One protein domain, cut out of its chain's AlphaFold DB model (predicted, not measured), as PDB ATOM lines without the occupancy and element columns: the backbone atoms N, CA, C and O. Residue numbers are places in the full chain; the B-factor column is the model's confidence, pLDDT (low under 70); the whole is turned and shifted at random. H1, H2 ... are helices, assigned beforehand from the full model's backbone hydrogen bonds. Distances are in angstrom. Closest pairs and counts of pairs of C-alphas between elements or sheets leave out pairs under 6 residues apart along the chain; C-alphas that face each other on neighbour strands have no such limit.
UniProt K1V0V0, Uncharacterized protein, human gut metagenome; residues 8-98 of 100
ATOM      1  N   TYR A   8     194.086 149.953 189.645       70.06
ATOM      2  CA  TYR A   8     193.275 151.149 189.410       70.06
ATOM      3  C   TYR A   8     192.681 151.182 188.003       70.06
ATOM      4  O   TYR A   8     191.470 151.314 187.846       70.06
ATOM      5  N   GLU A   9     193.512 150.978 186.978       67.00
ATOM      6  CA  GLU A   9     193.044 150.976 185.591       67.00
ATOM      7  C   GLU A   9     192.043 149.860 185.312       67.00
ATOM      8  O   GLU A   9     191.053 150.085 184.621       67.00
ATOM      9  N   LYS A  10     192.272 148.663 185.865       71.94
ATOM     10  CA  LYS A  10     191.355 147.531 185.701       71.94
ATOM     11  C   LYS A  10     190.013 147.824 186.363       71.94
ATOM     12  O   LYS A  10     188.977 147.577 185.759       71.94
ATOM     13  N   ARG A  11     190.035 148.392 187.571       70.69
ATOM     14  CA  ARG A  11     188.819 148.797 188.274       70.69
ATOM     15  C   ARG A  11     188.060 149.835 187.471       70.69
ATOM     16  O   ARG A  11     186.894 149.623 187.203       70.69
ATOM     17  N   ILE A  12     188.725 150.887 187.001       66.75
ATOM     18  CA  ILE A  12     188.086 151.922 186.180       66.75
ATOM     19  C   ILE A  12     187.542 151.362 184.864       66.75
ATOM     20  O   ILE A  12     186.411 151.660 184.536       66.75
ATOM     21  N   LYS A  13     188.293 150.539 184.126       62.75
ATOM     22  CA  LYS A  13     187.886 150.079 182.784       62.75
ATOM     23  C   LYS A  13     186.920 148.895 182.782       62.75
ATOM     24  O   LYS A  13     186.187 148.727 181.817       62.75
ATOM     25  N   VAL A  14     186.964 148.037 183.803       63.16
ATOM     26  CA  VAL A  14     186.236 146.753 183.824       63.16
ATOM     27  C   VAL A  14     185.199 146.703 184.938       63.16
ATOM     28  O   VAL A  14     184.122 146.160 184.733       63.16
ATOM     29  N   GLU A  15     185.503 147.261 186.111       62.09
ATOM     30  CA  GLU A  15     184.606 147.197 187.279       62.09
ATOM     31  C   GLU A  15     183.761 148.472 187.446       62.09
ATOM     32  O   GLU A  15     182.715 148.433 188.078       62.09
ATOM     33  N   ASN A  16     184.193 149.582 186.848       60.38
ATOM     34  CA  ASN A  16     183.621 150.924 186.966       60.38
ATOM     35  C   ASN A  16     183.553 151.616 185.591       60.38
ATOM     36  O   ASN A  16     183.670 152.840 185.535       60.38
ATOM     37  N   ALA A  17     183.427 150.822 184.512       50.84
ATOM     38  CA  ALA A  17     183.686 151.204 183.115       50.84
ATOM     39  C   ALA A  17     183.168 152.603 182.756       50.84
ATOM     40  O   ALA A  17     183.928 153.354 182.170       50.84
ATOM     41  N   TYR A  18     181.962 152.952 183.208       57.22
ATOM     42  CA  TYR A  18     181.546 154.248 183.768       57.22
ATOM     43  C   TYR A  18     180.447 153.929 184.801       57.22
ATOM     44  O   TYR A  18     180.192 152.749 185.049       57.22
ATOM     45  N   MET A  19     179.810 154.916 185.444       63.53
ATOM     46  CA  MET A  19     178.597 154.653 186.239       63.53
ATOM     47  C   MET A  19     177.496 154.123 185.322       63.53
ATOM     48  O   MET A  19     176.724 154.895 184.759       63.53
ATOM     49  N   ASP A  20     177.514 152.812 185.114       68.19
ATOM     50  CA  ASP A  20     176.671 152.118 184.162       68.19
ATOM     51  C   ASP A  20     175.221 152.156 184.647       68.19
ATOM     52  O   ASP A  20     174.934 152.209 185.848       68.19
ATOM     53  N   ASP A  21     174.303 152.124 183.693       75.38
ATOM     54  CA  ASP A  21     172.860 152.196 183.899       75.38
ATOM     55  C   ASP A  21     172.391 151.192 184.963       75.38
ATOM     56  O   ASP A  21     171.595 151.519 185.840       75.38
ATOM     57  N   VAL A  22     172.973 149.989 184.961       74.69
ATOM     58  CA  VAL A  22     172.689 148.923 185.932       74.69
ATOM     59  C   VAL A  22     173.085 149.312 187.360       74.69
ATOM     60  O   VAL A  22     172.314 149.084 188.294       74.69
ATOM     61  N   ALA A  23     174.265 149.906 187.551       75.69
ATOM     62  CA  ALA A  23     174.742 150.307 188.874       75.69
ATOM     63  C   ALA A  23     173.854 151.409 189.466       75.69
ATOM     64  O   ALA A  23     173.524 151.369 190.653       75.69
ATOM     65  N   ILE A  24     173.407 152.350 188.628       81.38
ATOM     66  CA  ILE A  24     172.505 153.421 189.062       81.38
ATOM     67  C   ILE A  24     171.100 152.879 189.339       81.38
ATOM     68  O   ILE A  24     170.561 153.167 190.408       81.38
ATOM     69  N   LYS A  25     170.535 152.038 188.460       79.69
ATOM     70  CA  LYS A  25     169.223 151.389 188.673       79.69
ATOM     71  C   LYS A  25     169.160 150.605 189.979       79.69
ATOM     72  O   LYS A  25     168.151 150.644 190.676       79.69
ATOM     73  N   LEU A  26     170.231 149.886 190.314       78.56
ATOM     74  CA  LEU A  26     170.305 149.090 191.539       78.56
ATOM     75  C   LEU A  26     170.706 149.915 192.775       78.56
ATOM     76  O   LEU A  26     170.713 149.380 193.882       78.56
ATOM     77  N   GLY A  27     171.058 151.196 192.608       76.56
ATOM     78  CA  GLY A  27     171.578 152.043 193.685       76.56
ATOM     79  C   GLY A  27     172.932 151.574 194.230       76.56
ATOM     80  O   GLY A  27     173.302 151.915 195.352       76.56
ATOM     81  N   ILE A  28     173.672 150.775 193.457       77.31
ATOM     82  CA  ILE A  28     174.957 150.184 193.843       77.31
ATOM     83  C   ILE A  28     176.070 151.098 193.334       77.31
ATOM     84  O   ILE A  28     176.831 150.758 192.432       77.31
ATOM     85  N   PHE A  29     176.154 152.294 193.911       77.00
ATOM     86  CA  PHE A  29     177.273 153.202 193.698       77.00
ATOM     87  C   PHE A  29     177.715 153.835 195.012       77.00
ATOM     88  O   PHE A  29     176.905 154.111 195.897       77.00
ATOM     89  N   ASP A  30     179.023 154.049 195.161       77.31
ATOM     90  CA  ASP A  30     179.555 154.614 196.395       77.31
ATOM     91  C   ASP A  30     179.345 156.140 196.478       77.31
ATOM     92  O   ASP A  30     179.250 156.858 195.476       77.31
ATOM     93  N   GLN A  31     179.301 156.654 197.709       80.81
ATOM     94  CA  GLN A  31     179.116 158.081 197.994       80.81
ATOM     95  C   GLN A  31     180.205 158.965 197.354       80.81
ATOM     96  O   GLN A  31     179.943 160.106 196.972       80.81
ATOM     97  N   ARG A  32     181.440 158.468 197.227       82.50
ATOM     98  CA  ARG A  32     182.555 159.222 196.635       82.50
ATOM     99  C   ARG A  32     182.356 159.388 195.138       82.50
ATOM    100  O   ARG A  32     182.719 160.428 194.604       82.50
ATOM    101  N   CYS A  33     181.783 158.402 194.458       81.62
ATOM    102  CA  CYS A  33     181.457 158.516 193.048       81.62
ATOM    103  C   CYS A  33     180.402 159.591 192.787       81.62
ATOM    104  O   CYS A  33     180.551 160.351 191.834       81.62
ATOM    105  N   PHE A  34     179.401 159.716 193.662       86.62
ATOM    106  CA  PHE A  34     178.428 160.807 193.587       86.62
ATOM    107  C   PHE A  34     179.099 162.177 193.739       86.62
ATOM    108  O   PHE A  34     178.910 163.049 192.896       86.62
ATOM    109  N   TYR A  35     179.927 162.369 194.774       90.38
ATOM    110  CA  TYR A  35     180.617 163.650 194.972       90.38
ATOM    111  C   TYR A  35     181.626 163.962 193.871       90.38
ATOM    112  O   TYR A  35     181.778 165.122 193.505       90.38
ATOM    113  N   ASN A  36     182.288 162.947 193.319       90.00
ATOM    114  CA  ASN A  36     183.178 163.126 192.180       90.00
ATOM    115  C   ASN A  36     182.403 163.562 190.931       90.00
ATOM    116  O   ASN A  36     182.820 164.505 190.269       90.00
ATOM    117  N   ALA A  37     181.267 162.920 190.638       92.38
ATOM    118  CA  ALA A  37     180.386 163.330 189.546       92.38
ATOM    119  C   ALA A  37     179.862 164.758 189.760       92.38
ATOM    120  O   ALA A  37     179.818 165.554 188.830       92.38
ATOM    121  N   PHE A  38     179.509 165.109 190.997       94.12
ATOM    122  CA  PHE A  38     179.086 166.466 191.324       94.12
ATOM    123  C   PHE A  38     180.219 167.473 191.107       94.12
ATOM    124  O   PHE A  38     179.994 168.504 190.488       94.12
ATOM    125  N   ALA A  39     181.437 167.166 191.557       95.25
ATOM    126  CA  ALA A  39     182.598 168.022 191.339       95.25
ATOM    127  C   ALA A  39     182.914 168.189 189.845       95.25
ATOM    128  O   ALA A  39     183.217 169.297 189.418       95.25
ATOM    129  N   GLU A  40     182.817 167.126 189.041       95.19
ATOM    130  CA  GLU A  40     182.964 167.209 187.582       95.19
ATOM    131  C   GLU A  40     181.906 168.143 186.979       95.19
ATOM    132  O   GLU A  40     182.247 169.094 186.282       95.19
ATOM    133  N   PHE A  41     180.633 167.923 187.309       97.06
ATOM    134  CA  PHE A  41     179.509 168.743 186.860       97.06
ATOM    135  C   PHE A  41     179.628 170.225 187.263       97.06
ATOM    136  O   PHE A  41     179.343 171.107 186.453       97.06
ATOM    137  N   ASP A  42     180.043 170.507 188.499       96.69
ATOM    138  CA  ASP A  42     180.148 171.866 189.048       96.69
ATOM    139  C   ASP A  42     181.311 172.658 188.427       96.69
ATOM    140  O   ASP A  42     181.247 173.880 188.307       96.69
ATOM    141  N   ASN A  43     182.354 171.958 187.969       96.38
ATOM    142  CA  ASN A  43     183.559 172.562 187.398       96.38
ATOM    143  C   ASN A  43     183.605 172.544 185.861       96.38
ATOM    144  O   ASN A  43     184.644 172.879 185.289       96.38
ATOM    145  N   GLN A  44     182.518 172.177 185.175       94.69
ATOM    146  CA  GLN A  44     182.483 172.150 183.711       94.69
ATOM    147  C   GLN A  44     181.231 172.798 183.115       94.69
ATOM    148  O   GLN A  44     180.211 173.012 183.773       94.69
ATOM    149  N   ASP A  45     181.304 173.099 181.819       96.25
ATOM    150  CA  ASP A  45     180.181 173.674 181.089       96.25
ATOM    151  C   ASP A  45     178.989 172.715 181.017       96.25
ATOM    152  O   ASP A  45     179.124 171.488 180.946       96.25
ATOM    153  N   ILE A  46     177.784 173.286 180.956       96.06
ATOM    154  CA  ILE A  46     176.550 172.495 180.906       96.06
ATOM    155  C   ILE A  46     176.494 171.588 179.668       96.06
ATOM    156  O   ILE A  46     176.007 170.464 179.736       96.06
ATOM    157  N   GLU A  47     177.047 172.047 178.544       95.00
ATOM    158  CA  GLU A  47     177.115 171.272 177.302       95.00
ATOM    159  C   GLU A  47     178.110 170.113 177.390       95.00
ATOM    160  O   GLU A  47     177.858 169.059 176.810       95.00
ATOM    161  N   ALA A  48     179.216 170.293 178.120       96.31
ATOM    162  CA  ALA A  48     180.155 169.212 178.400       96.31
ATOM    163  C   ALA A  48     179.496 168.168 179.309       96.31
ATOM    164  O   ALA A  48     179.537 166.979 179.011       96.31
ATOM    165  N   SER A  49     178.774 168.619 180.340       96.75
ATOM    166  CA  SER A  49     178.062 167.727 181.261       96.75
ATOM    167  C   SER A  49     176.966 166.906 180.580       96.75
ATOM    168  O   SER A  49     176.831 165.719 180.863       96.75
ATOM    169  N   LEU A  50     176.221 167.494 179.639       95.38
ATOM    170  CA  LEU A  50     175.220 166.771 178.841       95.38
ATOM    171  C   LEU A  50     175.827 165.688 177.933       95.38
ATOM    172  O   LEU A  50     175.106 164.789 177.513       95.38
ATOM    173  N   LYS A  51     177.125 165.775 177.626       94.00
ATOM    174  CA  LYS A  51     177.863 164.819 176.786       94.00
ATOM    175  C   LYS A  51     178.820 163.930 177.585       94.00
ATOM    176  O   LYS A  51     179.585 163.191 176.974       94.00
ATOM    177  N   SER A  52     178.820 164.024 178.917       92.25
ATOM    178  CA  SER A  52     179.735 163.247 179.757       92.25
ATOM    179  C   SER A  52     179.447 161.750 179.624       92.25
ATOM    180  O   SER A  52     178.294 161.333 179.546       92.25
ATOM    181  N   GLU A  53     180.496 160.930 179.630       88.94
ATOM    182  CA  GLU A  53     180.368 159.467 179.685       88.94
ATOM    183  C   GLU A  53     179.876 159.001 181.071       88.94
ATOM    184  O   GLU A  53     179.342 157.904 181.223       88.94
ATOM    185  N   ASN A  54     179.988 159.858 182.091       89.81
ATOM    186  CA  ASN A  54     179.463 159.599 183.421       89.81
ATOM    187  C   ASN A  54     177.955 159.893 183.481       89.81
ATOM    188  O   ASN A  54     177.517 161.047 183.472       89.81
ATOM    189  N   LEU A  55     177.145 158.839 183.607       91.38
ATOM    190  CA  LEU A  55     175.687 158.955 183.600       91.38
ATOM    191  C   LEU A  55     175.148 159.838 184.739       91.38
ATOM    192  O   LEU A  55     174.175 160.562 184.536       91.38
ATOM    193  N   ILE A  56     175.808 159.865 185.905       92.69
ATOM    194  CA  ILE A  56     175.416 160.739 187.026       92.69
ATOM    195  C   ILE A  56     175.609 162.217 186.655       92.69
ATOM    196  O   ILE A  56     174.744 163.045 186.936       92.69
ATOM    197  N   VAL A  57     176.711 162.550 185.976       95.38
ATOM    198  CA  VAL A  57     177.000 163.918 185.510       95.38
ATOM    199  C   VAL A  57     175.952 164.373 184.501       95.38
ATOM    200  O   VAL A  57     175.413 165.475 184.618       95.38
ATOM    201  N   LYS A  58     175.597 163.498 183.555       95.19
ATOM    202  CA  LYS A  58     174.497 163.741 182.616       95.19
ATOM    203  C   LYS A  58     173.169 163.976 183.331       95.19
ATOM    204  O   LYS A  58     172.455 164.916 182.983       95.19
ATOM    205  N   ILE A  59     172.842 163.161 184.338       95.50
ATOM    206  CA  ILE A  59     171.617 163.318 185.135       95.50
ATOM    207  C   ILE A  59     171.604 164.676 185.850       95.50
ATOM    208  O   ILE A  59     170.598 165.383 185.789       95.50
ATOM    209  N   PHE A  60     172.711 165.105 186.464       96.88
ATOM    210  CA  PHE A  60     172.788 166.458 187.027       96.88
ATOM    211  C   PHE A  60     172.564 167.530 185.963       96.88
ATOM    212  O   PHE A  60     171.790 168.461 186.184       96.88
ATOM    213  N   ALA A  61     173.169 167.364 184.788       97.31
ATOM    214  CA  ALA A  61     173.028 168.305 183.690       97.31
ATOM    215  C   ALA A  61     171.577 168.450 183.219       97.31
ATOM    216  O   ALA A  61     171.102 169.574 183.082       97.31
ATOM    217  N   VAL A  62     170.843 167.349 183.014       97.38
ATOM    218  CA  VAL A  62     169.447 167.423 182.541       97.38
ATOM    219  C   VAL A  62     168.512 168.033 183.588       97.38
ATOM    220  O   VAL A  62     167.547 168.712 183.232       97.38
ATOM    221  N   LEU A  63     168.804 167.833 184.876       96.88
ATOM    222  CA  LEU A  63     168.031 168.406 185.978       96.88
ATOM    223  C   LEU A  63     168.331 169.891 186.224       96.88
ATOM    224  O   LEU A  63     167.510 170.592 186.820       96.88
ATOM    225  N   ASP A  64     169.470 170.391 185.749       96.62
ATOM    226  CA  ASP A  64     169.882 171.775 185.946       96.62
ATOM    227  C   ASP A  64     168.985 172.767 185.180       96.62
ATOM    228  O   ASP A  64     168.633 172.590 184.011       96.62
ATOM    229  N   ARG A  65     168.648 173.887 185.827       93.94
ATOM    230  CA  ARG A  65     167.818 174.961 185.247       93.94
ATOM    231  C   ARG A  65     168.439 175.646 184.021       93.94
ATOM    232  O   ARG A  65     167.710 176.258 183.243       93.94
ATOM    233  N   ARG A  66     169.766 175.581 183.851       94.69
ATOM    234  CA  ARG A  66     170.499 176.052 182.660       94.69
ATOM    235  C   ARG A  66     170.056 175.281 181.413       94.69
ATOM    236  O   ARG A  66     170.052 175.843 180.317       94.69
ATOM    237  N   VAL A  67     169.599 174.037 181.576       96.19
ATOM    238  CA  VAL A  67     168.941 173.257 180.524       96.19
ATOM    239  C   VAL A  67     167.464 173.649 180.449       96.19
ATOM    240  O   VAL A  67     166.592 173.153 181.167       96.19
ATOM    241  N   GLY A  68     167.185 174.606 179.565       94.75
ATOM    242  CA  GLY A  68     165.837 175.130 179.338       94.75
ATOM    243  C   GLY A  68     164.984 174.300 178.367       94.75
ATOM    244  O   GLY A  68     165.475 173.434 177.640       94.75
ATOM    245  N   LYS A  69     163.692 174.653 178.263       96.06
ATOM    246  CA  LYS A  69     162.687 173.967 177.418       96.06
ATOM    247  C   LYS A  69     163.124 173.731 175.974       96.06
ATOM    248  O   LYS A  69     162.843 172.680 175.409       96.06
ATOM    249  N   ARG A  70     163.797 174.715 175.361       95.00
ATOM    250  CA  ARG A  70     164.299 174.601 173.982       95.00
ATOM    251  C   ARG A  70     165.253 173.417 173.838       95.00
ATOM    252  O   ARG A  70     165.137 172.673 172.877       95.00
ATOM    253  N   ARG A  71     166.163 173.242 174.800       95.19
ATOM    254  CA  ARG A  71     167.143 172.154 174.789       95.19
ATOM    255  C   ARG A  71     166.474 170.808 175.029       95.19
ATOM    256  O   ARG A  71     166.730 169.889 174.266       95.19
ATOM    257  N   LEU A  72     165.573 170.729 176.009       96.56
ATOM    258  CA  LEU A  72     164.821 169.501 176.287       96.56
ATOM    259  C   LEU A  72     164.064 169.011 175.044       96.56
ATOM    260  O   LEU A  72     164.124 167.834 174.721       96.56
ATOM    261  N   ARG A  73     163.433 169.914 174.278       95.94
ATOM    262  CA  ARG A  73     162.763 169.537 173.020       95.94
ATOM    263  C   ARG A  73     163.707 168.935 171.983       95.94
ATOM    264  O   ARG A  73     163.312 167.973 171.345       95.94
ATOM    265  N   ILE A  74     164.915 169.480 171.837       95.25
ATOM    266  CA  ILE A  74     165.930 168.932 170.921       95.25
ATOM    267  C   ILE A  74     166.371 167.547 171.409       95.25
ATOM    268  O   ILE A  74     166.406 166.603 170.635       95.25
ATOM    269  N   MET A  75     166.633 167.399 172.711       95.12
ATOM    270  CA  MET A  75     167.028 166.112 173.299       95.12
ATOM    271  C   MET A  75     165.963 165.024 173.116       95.12
ATOM    272  O   MET A  75     166.310 163.853 173.014       95.12
ATOM    273  N   LYS A  76     164.676 165.391 173.029       94.88
ATOM    274  CA  LYS A  76     163.578 164.449 172.761       94.88
ATOM    275  C   LYS A  76     163.797 163.622 171.490       94.88
ATOM    276  O   LYS A  76     163.292 162.509 171.419       94.88
ATOM    277  N   GLU A  77     164.505 164.162 170.500       94.31
ATOM    278  CA  GLU A  77     164.745 163.495 169.215       94.31
ATOM    279  C   GLU A  77     165.684 162.290 169.356       94.31
ATOM    280  O   GLU A  77     165.503 161.303 168.652       94.31
ATOM    281  N   THR A  78     166.630 162.341 170.300       94.88
ATOM    282  CA  THR A  78     167.654 161.302 170.505       94.88
ATOM    283  C   THR A  78     167.528 160.586 171.849       94.88
ATOM    284  O   THR A  78     168.306 159.686 172.138       94.88
ATOM    285  N   ILE A  79     166.558 160.951 172.698       95.12
ATOM    286  CA  ILE A  79     166.469 160.415 174.066       95.12
ATOM    287  C   ILE A  79     166.303 158.892 174.107       95.12
ATOM    288  O   ILE A  79     166.774 158.260 175.040       95.12
ATOM    289  N   MET A  80     165.681 158.290 173.090       94.56
ATOM    290  CA  MET A  80     165.495 156.834 173.016       94.56
ATOM    291  C   MET A  80     166.808 156.063 172.810       94.56
ATOM    292  O   MET A  80     166.829 154.852 173.004       94.56
ATOM    293  N   GLU A  81     167.882 156.744 172.397       94.38
ATOM    294  CA  GLU A  81     169.223 156.168 172.220       94.38
ATOM    295  C   GLU A  81     170.027 156.169 173.531       94.38
ATOM    296  O   GLU A  81     171.076 155.534 173.623       94.38
ATOM    297  N   GLU A  82     169.544 156.885 174.546       94.06
ATOM    298  CA  GLU A  82     170.203 157.007 175.841       94.06
ATOM    299  C   GLU A  82     169.844 155.848 176.783       94.06
ATOM    300  O   GLU A  82     168.790 155.232 176.622       94.06
ATOM    301  N   PRO A  83     170.658 155.558 177.816       92.44
ATOM    302  CA  PRO A  83     170.321 154.537 178.806       92.44
ATOM    303  C   PRO A  83     168.998 154.831 179.519       92.44
ATOM    304  O   PRO A  83     168.713 155.994 179.826       92.44
ATOM    305  N   ASP A  84     168.218 153.792 179.836       93.06
ATOM    306  CA  ASP A  84     166.856 153.941 180.373       93.06
ATOM    307  C   ASP A  84     166.797 154.867 181.596       93.06
ATOM    308  O   ASP A  84     165.899 155.702 181.690       93.06
ATOM    309  N   THR A  85     167.775 154.787 182.510       92.12
ATOM    310  CA  THR A  85     167.815 155.667 183.689       92.12
ATOM    311  C   THR A  85     167.856 157.135 183.282       92.12
ATOM    312  O   THR A  85     167.160 157.974 183.852       92.12
ATOM    313  N   PHE A  86     168.656 157.480 182.273       95.00
ATOM    314  CA  PHE A  86     168.714 158.856 181.795       95.00
ATOM    315  C   PHE A  86     167.399 159.281 181.141       95.00
ATOM    316  O   PHE A  86     166.957 160.415 181.353       95.00
ATOM    317  N   GLN A  87     166.738 158.371 180.416       96.44
ATOM    318  CA  GLN A  87     165.408 158.622 179.860       96.44
ATOM    319  C   GLN A  87     164.389 158.942 180.963       96.44
ATOM    320  O   GLN A  87     163.596 159.875 180.807       96.44
ATOM    321  N   GLU A  88     164.433 158.235 182.096       96.00
ATOM    322  CA  GLU A  88     163.560 158.488 183.249       96.00
ATOM    323  C   GLU A  88     163.767 159.893 183.829       96.00
ATOM    324  O   GLU A  88     162.804 160.654 183.981       96.00
ATOM    325  N   PHE A  89     165.016 160.286 184.098       96.94
ATOM    326  CA  PHE A  89     165.318 161.618 184.636       96.94
ATOM    327  C   PHE A  89     164.984 162.739 183.650       96.94
ATOM    328  O   PHE A  89     164.421 163.769 184.043       96.94
ATOM    329  N   TYR A  90     165.253 162.530 182.361       97.75
ATOM    330  CA  TYR A  90     164.792 163.435 181.316       97.75
ATOM    331  C   TYR A  90     163.261 163.557 181.321       97.75
ATOM    332  O   TYR A  90     162.735 164.670 181.268       97.75
ATOM    333  N   ALA A  91     162.528 162.443 181.421       97.38
ATOM    334  CA  ALA A  91     161.070 162.452 181.410       97.38
ATOM    335  C   ALA A  91     160.495 163.207 182.618       97.38
ATOM    336  O   ALA A  91     159.554 163.984 182.454       97.38
ATOM    337  N   ILE A  92     161.080 163.038 183.809       97.06
ATOM    338  CA  ILE A  92     160.726 163.814 185.010       97.06
ATOM    339  C   ILE A  92     160.901 165.311 184.736       97.06
ATOM    340  O   ILE A  92     159.972 166.099 184.934       97.06
ATOM    341  N   ARG A  93     162.074 165.700 184.227       97.38
ATOM    342  CA  ARG A  93     162.389 167.093 183.904       97.38
ATOM    343  C   ARG A  93     161.429 167.678 182.868       97.38
ATOM    344  O   ARG A  93     160.944 168.795 183.039       97.38
ATOM    345  N   ALA A  94     161.156 166.939 181.797       96.62
ATOM    346  CA  ALA A  94     160.300 167.376 180.704       96.62
ATOM    347  C   ALA A  94     158.830 167.512 181.137       96.62
ATOM    348  O   ALA A  94     158.187 168.501 180.773       96.62
ATOM    349  N   LYS A  95     158.319 166.595 181.973       96.38
ATOM    350  CA  LYS A  95     156.985 166.708 182.593       96.38
ATOM    351  C   LYS A  95     156.876 167.948 183.475       96.38
ATOM    352  O   LYS A  95     155.907 168.692 183.361       96.38
ATOM    353  N   ALA A  96     157.896 168.231 184.290       95.81
ATOM    354  CA  ALA A  96     157.925 169.432 185.131       95.81
ATOM    355  C   ALA A  96     157.860 170.744 184.317       95.81
ATOM    356  O   ALA A  96     157.392 171.761 184.818       95.81
ATOM    357  N   GLU A  97     158.287 170.724 183.051       94.94
ATOM    358  CA  GLU A  97     158.229 171.871 182.133       94.94
ATOM    359  C   GLU A  97     156.972 171.911 181.245       94.94
ATOM    360  O   GLU A  97     156.826 172.840 180.433       94.94
ATOM    361  N   GLY A  98     156.079 170.923 181.376       94.81
ATOM    362  CA  GLY A  98     154.884 170.756 180.543       94.81
ATOM    363  C   GLY A  98     155.199 170.385 179.091       94.81
ATOM    364  O   GLY A  98     154.539 170.871 178.174       94.81
TER     365      GLY A  98
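AT A GLANCE: This is residues 8 to 98 of the 100 residues of an uncharacterized protein of human gut metagenome (UniProt K1V0V0). Short helices gather round H5 in the middle: H3 crosses it, H4 packs on it, and H7 runs side by side with it, with H2 at the first turn of H7 and H6 paired with H7 as a hairpin. Residues 10 to 15 of H1 stick out at one end of the long axis. The printed part has 91 residues with seven named helices, H1 to H7 in order, and no named strand: all helix. It is compact, with a radius of gyration of the C-alphas of 13.4 A, yet elongated, spanning 42 by 26 by 19 A.

IN THESE COORDINATES: Find C-alpha 8 at (193.275, 151.149, 189.410), where H1, residues 8 to 15, begins. Next come H2, residues 21 to 25, and H3, residues 31 to 42, 16.5 A long. Then read H4, residues 46 to 50, H5, residues 55 to 63, 12.4 A long from C-alpha 55 at (175.687, 158.955, 183.600), and H6, residues 69 to 75. H7, residues 84 to 96, runs 18.5 A to C-alpha 96 at (157.925, 169.432, 185.131).

HOW THE PARTS SIT: H5 and H7, both hubs, touch at a shallow tilt of 10 degrees, the same way; their closest C-alphas, Leu 63 and Arg 93, are 6.2 A apart. H3 touches H5 at a steep tilt of 51 degrees, the same way, C-alphas 37 and 57 being closest at 5.3 A. H4 touches H5, closest at C-alphas 50 and 58, 4.9 A. H6 and H7 only just touch, with 3 pairs of C-alphas within 8 A, closest at Leu 72 and Ala 94, 6.7 A; this hairpin uses residues 90 to 94 of H7 alone. H2 touches H7 at residues 84 to 85 alone, C-alphas 21 and 85 being closest at 6.1 A. H1 touches no helix. In each of the seven helices every O i to N i+4 pair is within hydrogen-bond range.

THE WHOLE: The C-alphas farthest apart, of Tyr 8 and Gly 98, are 44.0 A apart. The printed part has no cut and no long link. Look for pLDDT under 70 at residue 9 and residues 12 to 20; the mean of the printed part is 88.1.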